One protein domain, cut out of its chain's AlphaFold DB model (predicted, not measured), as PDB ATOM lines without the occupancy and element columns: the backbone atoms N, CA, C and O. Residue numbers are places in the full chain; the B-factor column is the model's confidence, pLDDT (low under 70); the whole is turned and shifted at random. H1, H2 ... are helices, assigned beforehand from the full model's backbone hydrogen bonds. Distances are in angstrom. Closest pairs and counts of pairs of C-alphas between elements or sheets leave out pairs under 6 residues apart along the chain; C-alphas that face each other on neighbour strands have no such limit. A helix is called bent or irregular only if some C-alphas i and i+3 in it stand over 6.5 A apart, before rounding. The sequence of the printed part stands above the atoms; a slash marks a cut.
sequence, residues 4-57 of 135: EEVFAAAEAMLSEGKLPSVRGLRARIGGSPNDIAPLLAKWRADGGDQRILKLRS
ATOM      1  N   GLU A   4     252.070 145.493 228.122       78.56
ATOM      2  CA  GLU A   4     251.805 146.004 226.772       78.56
ATOM      3  C   GLU A   4     250.407 146.623 226.632       78.56
ATOM      4  O   GLU A   4     250.255 147.652 225.977       78.56
ATOM      5  N   GLU A   5     249.393 146.069 227.304       80.94
ATOM      6  CA  GLU A   5     248.028 146.614 227.291       80.94
ATOM      7  C   GLU A   5     247.953 147.963 228.013       80.94
ATOM      8  O   GLU A   5     247.317 148.903 227.532       80.94
ATOM      9  N   VAL A   6     248.637 148.084 229.158       78.56
ATOM     10  CA  VAL A   6     248.710 149.337 229.926       78.56
ATOM     11  C   VAL A   6     249.490 150.396 229.149       78.56
ATOM     12  O   VAL A   6     249.070 151.553 229.108       78.56
ATOM     13  N   PHE A   7     250.579 149.996 228.491       81.56
ATOM     14  CA  PHE A   7     251.392 150.861 227.639       81.56
ATOM     15  C   PHE A   7     250.584 151.403 226.454       81.56
ATOM     16  O   PHE A   7     250.493 152.615 226.264       81.56
ATOM     17  N   ALA A   8     249.942 150.515 225.689       82.56
ATOM     18  CA  ALA A   8     249.146 150.890 224.524       82.56
ATOM     19  C   ALA A   8     247.971 151.799 224.911       82.56
ATOM     20  O   ALA A   8     247.690 152.789 224.235       82.56
ATOM     21  N   ALA A   9     247.315 151.515 226.040       83.12
ATOM     22  CA  ALA A   9     246.231 152.347 226.542       83.12
ATOM     23  C   ALA A   9     246.716 153.723 227.030       83.12
ATOM     24  O   ALA A   9     246.006 154.712 226.825       83.12
ATOM     25  N   ALA A  10     247.904 153.804 227.642       80.06
ATOM     26  CA  ALA A  10     248.508 155.063 228.078       80.06
ATOM     27  C   ALA A  10     248.911 155.939 226.882       80.06
ATOM     28  O   ALA A  10     248.575 157.123 226.856       80.06
ATOM     29  N   GLU A  11     249.530 155.349 225.859       78.81
ATOM     30  CA  GLU A  11     249.858 156.029 224.600       78.81
ATOM     31  C   GLU A  11     248.603 156.511 223.867       78.81
ATOM     32  O   GLU A  11     248.529 157.666 223.457       78.81
ATOM     33  N   ALA A  12     247.563 155.681 223.792       82.12
ATOM     34  CA  ALA A  12     246.296 156.081 223.193       82.12
ATOM     35  C   ALA A  12     245.581 157.194 223.986       82.12
ATOM     36  O   ALA A  12     244.712 157.875 223.449       82.12
ATOM     37  N   MET A  13     245.860 157.356 225.286       78.38
ATOM     38  CA  MET A  13     245.356 158.500 226.061       78.38
ATOM     39  C   MET A  13     246.175 159.758 225.765       78.38
ATOM     40  O   MET A  13     245.596 160.831 225.593       78.38
ATOM     41  N   LEU A  14     247.496 159.617 225.640       75.19
ATOM     42  CA  LEU A  14     248.381 160.708 225.248       75.19
ATOM     43  C   LEU A  14     248.055 161.242 223.849       75.19
ATOM     44  O   LEU A  14     247.983 162.457 223.677       75.19
ATOM     45  N   SER A  15     247.780 160.376 222.870       73.31
ATOM     46  CA  SER A  15     247.378 160.800 221.519       73.31
ATOM     47  C   SER A  15     246.058 161.578 221.503       73.31
ATOM     48  O   SER A  15     245.836 162.405 220.625       73.31
ATOM     49  N   GLU A  16     245.186 161.347 222.487       72.06
ATOM     50  CA  GLU A  16     243.946 162.109 222.692       72.06
ATOM     51  C   GLU A  16     244.148 163.420 223.461       72.06
ATOM     52  O   GLU A  16     243.174 164.112 223.761       72.06
ATOM     53  N   GLY A  17     245.386 163.752 223.838       69.50
ATOM     54  CA  GLY A  17     245.689 164.908 224.677       69.50
ATOM     55  C   GLY A  17     245.269 164.736 226.140       69.50
ATOM     56  O   GLY A  17     245.193 165.716 226.880       69.50
ATOM     57  N   LYS A  18     244.974 163.507 226.583       69.00
ATOM     58  CA  LYS A  18     244.540 163.205 227.954       69.00
ATOM     59  C   LYS A  18     245.682 162.598 228.760       69.00
ATOM     60  O   LYS A  18     246.428 161.744 228.293       69.00
ATOM     61  N   LEU A  19     245.776 162.997 230.026       73.69
ATOM     62  CA  LEU A  19     246.779 162.467 230.948       73.69
ATOM     63  C   LEU A  19     246.457 161.005 231.316       73.69
ATOM     64  O   LEU A  19     245.365 160.738 231.839       73.69
ATOM     65  N   PRO A  20     247.388 160.056 231.103       75.69
ATOM     66  CA  PRO A  20     247.192 158.671 231.496       75.69
ATOM     67  C   PRO A  20     247.161 158.562 233.026       75.69
ATOM     68  O   PRO A  20     248.117 158.879 233.742       75.69
ATOM     69  N   SER A  21     246.008 158.128 233.533       79.12
ATOM     70  CA  SER A  21     245.721 157.964 234.958       79.12
ATOM     71  C   SER A  21     245.195 156.561 235.226       79.12
ATOM     72  O   SER A  21     244.548 155.966 234.366       79.12
ATOM     73  N   VAL A  22     245.403 156.051 236.442       76.19
ATOM     74  CA  VAL A  22     244.919 154.719 236.855       76.19
ATOM     75  C   VAL A  22     243.410 154.582 236.627       76.19
ATOM     76  O   VAL A  22     242.947 153.557 236.138       76.19
ATOM     77  N   ARG A  23     242.636 155.642 236.905       75.81
ATOM     78  CA  ARG A  23     241.184 155.661 236.670       75.81
ATOM     79  C   ARG A  23     240.835 155.617 235.179       75.81
ATOM     80  O   ARG A  23     239.896 154.921 234.811       75.81
ATOM     81  N   GLY A  24     241.576 156.344 234.341       77.06
ATOM     82  CA  GLY A  24     241.370 156.365 232.889       77.06
ATOM     83  C   GLY A  24     241.746 155.046 232.217       77.06
ATOM     84  O   GLY A  24     240.999 154.544 231.384       77.06
ATOM     85  N   LEU A  25     242.851 154.441 232.650       79.75
ATOM     86  CA  LEU A  25     243.285 153.127 232.184       79.75
ATOM     87  C   LEU A  25     242.291 152.049 232.601       79.75
ATOM     88  O   LEU A  25     241.816 151.297 231.759       79.75
ATOM     89  N   ARG A  26     241.857 152.051 233.866       80.06
ATOM     90  CA  ARG A  26     240.818 151.133 234.346       80.06
ATOM     91  C   ARG A  26     239.520 151.240 233.544       80.06
ATOM     92  O   ARG A  26     238.885 150.224 233.296       80.06
ATOM     93  N   ALA A  27     239.130 152.446 233.136       78.94
ATOM     94  CA  ALA A  27     237.941 152.654 232.313       78.94
ATOM     95  C   ALA A  27     238.096 152.144 230.866       78.94
ATOM     96  O   ALA A  27     237.088 151.903 230.211       78.94
ATOM     97  N   ARG A  28     239.331 151.988 230.365       77.69
ATOM     98  CA  ARG A  28     239.629 151.552 228.991       77.69
ATOM     99  C   ARG A  28     239.883 150.061 228.856       77.69
ATOM    100  O   ARG A  28     239.239 149.406 228.050       77.69
ATOM    101  N   ILE A  29     240.852 149.556 229.608       80.50
ATOM    102  CA  ILE A  29     241.328 148.168 229.511       80.50
ATOM    103  C   ILE A  29     240.683 147.261 230.561       80.50
ATOM    104  O   ILE A  29     240.827 146.044 230.505       80.50
ATOM    105  N   GLY A  30     239.943 147.837 231.515       72.12
ATOM    106  CA  GLY A  30     239.499 147.104 232.694       72.12
ATOM    107  C   GLY A  30     240.676 146.750 233.605       72.12
ATOM    108  O   GLY A  30     241.840 146.932 233.256       72.12
ATOM    109  N   GLY A  31     240.381 146.285 234.822       77.94
ATOM    110  CA  GLY A  31     241.419 145.793 235.727       77.94
ATOM    111  C   GLY A  31     241.410 146.341 237.149       77.94
ATOM    112  O   GLY A  31     240.666 147.267 237.493       77.94
ATOM    113  N   SER A  32     242.259 145.739 237.984       75.19
ATOM    114  CA  SER A  32     242.450 146.153 239.370       75.19
ATOM    115  C   SER A  32     243.384 147.370 239.452       75.19
ATOM    116  O   SER A  32     244.443 147.368 238.818       75.19
ATOM    117  N   PRO A  33     243.055 148.401 240.255       75.38
ATOM    118  CA  PRO A  33     243.935 149.553 240.474       75.38
ATOM    119  C   PRO A  33     245.333 149.152 240.955       75.38
ATOM    120  O   PRO A  33     246.309 149.813 240.610       75.38
ATOM    121  N   ASN A  34     245.415 148.056 241.714       77.69
ATOM    122  CA  ASN A  34     246.656 147.552 242.294       77.69
ATOM    123  C   ASN A  34     247.599 146.950 241.248       77.69
ATOM    124  O   ASN A  34     248.805 146.969 241.457       77.69
ATOM    125  N   ASP A  35     247.068 146.480 240.117       78.62
ATOM    126  CA  ASP A  35     247.875 145.969 239.004       78.62
ATOM    127  C   ASP A  35     248.278 147.106 238.056       78.62
ATOM    128  O   ASP A  35     249.394 147.146 237.545       78.62
ATOM    129  N   ILE A  36     247.384 148.078 237.849       79.00
ATOM    130  CA  ILE A  36     247.601 149.200 236.925       79.00
ATOM    131  C   ILE A  36     248.594 150.214 237.501       79.00
ATOM    132  O   ILE A  36     249.415 150.752 236.762       79.00
ATOM    133  N   ALA A  37     248.534 150.498 238.804       78.56
ATOM    134  CA  ALA A  37     249.400 151.482 239.452       78.56
ATOM    135  C   ALA A  37     250.909 151.205 239.270       78.56
ATOM    136  O   ALA A  37     251.605 152.115 238.807       78.56
ATOM    137  N   PRO A  38     251.438 149.996 239.557       81.75
ATOM    138  CA  PRO A  38     252.859 149.710 239.364       81.75
ATOM    139  C   PRO A  38     253.259 149.683 237.882       81.75
ATOM    140  O   PRO A  38     254.350 150.135 237.539       81.75
ATOM    141  N   LEU A  39     252.379 149.222 236.986       83.25
ATOM    142  CA  LEU A  39     252.652 149.194 235.543       83.25
ATOM    143  C   LEU A  39     252.689 150.607 234.945       83.25
ATOM    144  O   LEU A  39     253.576 150.920 234.154       83.25
ATOM    145  N   LEU A  40     251.783 151.486 235.381       80.56
ATOM    146  CA  LEU A  40     251.778 152.896 234.998       80.56
ATOM    147  C   LEU A  40     252.999 153.641 235.546       80.56
ATOM    148  O   LEU A  40     253.565 154.481 234.851       80.56
ATOM    149  N   ALA A  41     253.418 153.340 236.777       80.25
ATOM    150  CA  ALA A  41     254.630 153.911 237.357       80.25
ATOM    151  C   ALA A  41     255.878 153.500 236.562       80.25
ATOM    152  O   ALA A  41     256.716 154.346 236.255       80.25
ATOM    153  N   LYS A  42     255.961 152.228 236.153       81.56
ATOM    154  CA  LYS A  42     257.049 151.728 235.305       81.56
ATOM    155  C   LYS A  42     257.064 152.403 233.932       81.56
ATOM    156  O   LYS A  42     258.119 152.830 233.487       81.56
ATOM    157  N   TRP A  43     255.899 152.581 233.310       83.12
ATOM    158  CA  TRP A  43     255.770 153.319 232.049       83.12
ATOM    159  C   TRP A  43     256.225 154.785 232.160       83.12
ATOM    160  O   TRP A  43     256.890 155.303 231.264       83.12
ATOM    161  N   ARG A  44     255.904 155.464 233.271       79.75
ATOM    162  CA  ARG A  44     256.373 156.839 233.523       79.75
ATOM    163  C   ARG A  44     257.889 156.911 233.652       79.75
ATOM    164  O   ARG A  44     258.502 157.754 232.999       79.75
ATOM    165  N   ALA A  45     258.465 155.987 234.422       77.75
ATOM    166  CA  ALA A  45     259.908 155.867 234.600       77.75
ATOM    167  C   ALA A  45     260.645 155.561 233.282       77.75
ATOM    168  O   ALA A  45     261.744 156.061 233.072       77.75
ATOM    169  N   ASP A  46     260.017 154.818 232.367       80.62
ATOM    170  CA  ASP A  46     260.554 154.465 231.041       80.62
ATOM    171  C   ASP A  46     260.437 155.605 229.999       80.62
ATOM    172  O   ASP A  46     260.551 155.402 228.791       80.62
ATOM    173  N   GLY A  47     260.183 156.837 230.454       73.44
ATOM    174  CA  GLY A  47     260.104 158.030 229.607       73.44
ATOM    175  C   GLY A  47     258.685 158.522 229.312       73.44
ATOM    176  O   GLY A  47     258.519 159.492 228.566       73.44
ATOM    177  N   GLY A  48     257.656 157.924 229.919       71.88
ATOM    178  CA  GLY A  48     256.283 158.435 229.866       71.88
ATOM    179  C   GLY A  48     256.157 159.867 230.405       71.88
ATOM    180  O   GLY A  48     255.411 160.670 229.842       71.88
ATOM    181  N   ASP A  49     256.950 160.238 231.417       70.88
ATOM    182  CA  ASP A  49     256.947 161.603 231.964       70.88
ATOM    183  C   ASP A  49     257.483 162.638 230.964       70.88
ATOM    184  O   ASP A  49     256.880 163.697 230.781       70.88
ATOM    185  N   GLN A  50     258.538 162.310 230.211       69.19
ATOM    186  CA  GLN A  50     259.035 163.181 229.138       69.19
ATOM    187  C   GLN A  50     258.003 163.359 228.016       69.19
ATOM    188  O   GLN A  50     257.913 164.429 227.413       69.19
ATOM    189  N   ARG A  51     257.196 162.331 227.734       70.31
ATOM    190  CA  ARG A  51     256.117 162.398 226.733       70.31
ATOM    191  C   ARG A  51     254.945 163.251 227.213       70.31
ATOM    192  O   ARG A  51     254.416 164.039 226.434       70.31
ATOM    193  N   ILE A  52     254.587 163.164 228.497       69.88
ATOM    194  CA  ILE A  52     253.593 164.047 229.126       69.88
ATOM    195  C   ILE A  52     254.057 165.509 229.068       69.88
ATOM    196  O   ILE A  52     253.272 166.386 228.705       69.88
ATOM    197  N   LEU A  53     255.333 165.770 229.369       66.19
ATOM    198  CA  LEU A  53     255.932 167.104 229.271       66.19
ATOM    199  C   LEU A  53     255.923 167.628 227.829       66.19
ATOM    200  O   LEU A  53     255.555 168.781 227.606       66.19
ATOM    201  N   LYS A  54     256.237 166.782 226.837       64.94
ATOM    202  CA  LYS A  54     256.135 167.125 225.405       64.94
ATOM    203  C   LYS A  54     254.710 167.454 224.970       64.94
ATOM    204  O   LYS A  54     254.508 168.396 224.216       64.94
ATOM    205  N   LEU A  55     253.712 166.723 225.458       60.25
ATOM    206  CA  LEU A  55     252.306 167.026 225.175       60.25
ATOM    207  C   LEU A  55     251.867 168.364 225.780       60.25
ATOM    208  O   LEU A  55     251.197 169.139 225.103       60.25
ATOM    209  N   ARG A  56     252.300 168.669 227.009       55.88
ATOM    210  CA  ARG A  56     252.027 169.960 227.669       55.88
ATOM    211  C   ARG A  56     252.760 171.142 227.032       55.88
ATOM    212  O   ARG A  56     252.237 172.248 227.031       55.88
ATOM    213  N   SER A  57     253.949 170.923 226.478       53.00
ATOM    214  CA  SER A  57     254.706 171.961 225.761       53.00
ATOM    215  C   SER A  57     254.264 172.111 224.298       53.00
ATOM    216  O   SER A  57     254.357 173.199 223.738       53.00
TER     217      SER A  57
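Overview. This is residues 4 to 57 of the 135 residues of the protein "KfrA_N domain-containing protein" of Caenimonas sp. HX-9-20 (UniProt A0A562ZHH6). A long helix, H3, bends into an L whose first arm, H3a, packs with two shorter helices, H1 and H2, in a small core of three crossed helices. The second arm, H3b, turns away and extends past the last residue of H1 at one end of the longest axis. The printed part has 54 residues with three named helices, in the order H1, H2, H3, and no named strand; the class is all helix. It is compact, with a radius of gyration of the C-alphas of 10.3 A, and spans 32 by 21 by 16 A, only just elongated.

Arrangement. Begin with H3, residues 33 to 57, assigned as one helix by its hydrogen bonds but bent: C-alphas 46 and 49 are 8.1 A apart. Its arms H3a, residues 33 to 46, and H3b, residues 49 to 57, are near each other and about perpendicular at 76 degrees. Look at Val 22 in H2, residues 22 to 29: H2 touches H3a, about perpendicular at 80 degrees, the closest C-alphas being those of Val 22 and Ala 37, 6.1 A apart. H1, residues 4 to 14, touches H3a at 71 degrees, only just about perpendicular, closest at the C-alphas of Phe 7 and Trp 43, 6.7 A. H1 also touches H2, opposite ways at a steep tilt of 69 degrees, only just short of perpendicular; the closest C-alphas, Ala 9 and Leu 25, are 6.4 A apart. H1 and H3b are close but not clearly touching, Leu 14 to Ile 52 being closest at 7.3 A between C-alphas. H2 and H3b are apart. In H1, H2 and H3b every O i to N i+4 pair is within hydrogen-bond range; in H3a 8 of 10 are.

Along the chain. Find C-alpha 33 at (243.935, 149.553, 240.474); from there H3a runs 19.7 A to C-alpha 46. H3b covers 12.3 A and ends at C-alpha 57, (254.706, 171.961, 225.761). H1 starts at C-alpha 4, (251.805, 146.004, 226.772), and measures 15.2 A; H2 measures 10.5 A.

Size, cuts and confidence. The C-alphas of Ser 32 and Ser 57, the two farthest apart, are 31.6 A apart. The printed part has no cut; the link from H1 to H2 is short and that from H2 to H3 tight. Mean pLDDT of the printed part is 75.7, under 70 at residues 17 to 18, 50 and 52 to 57.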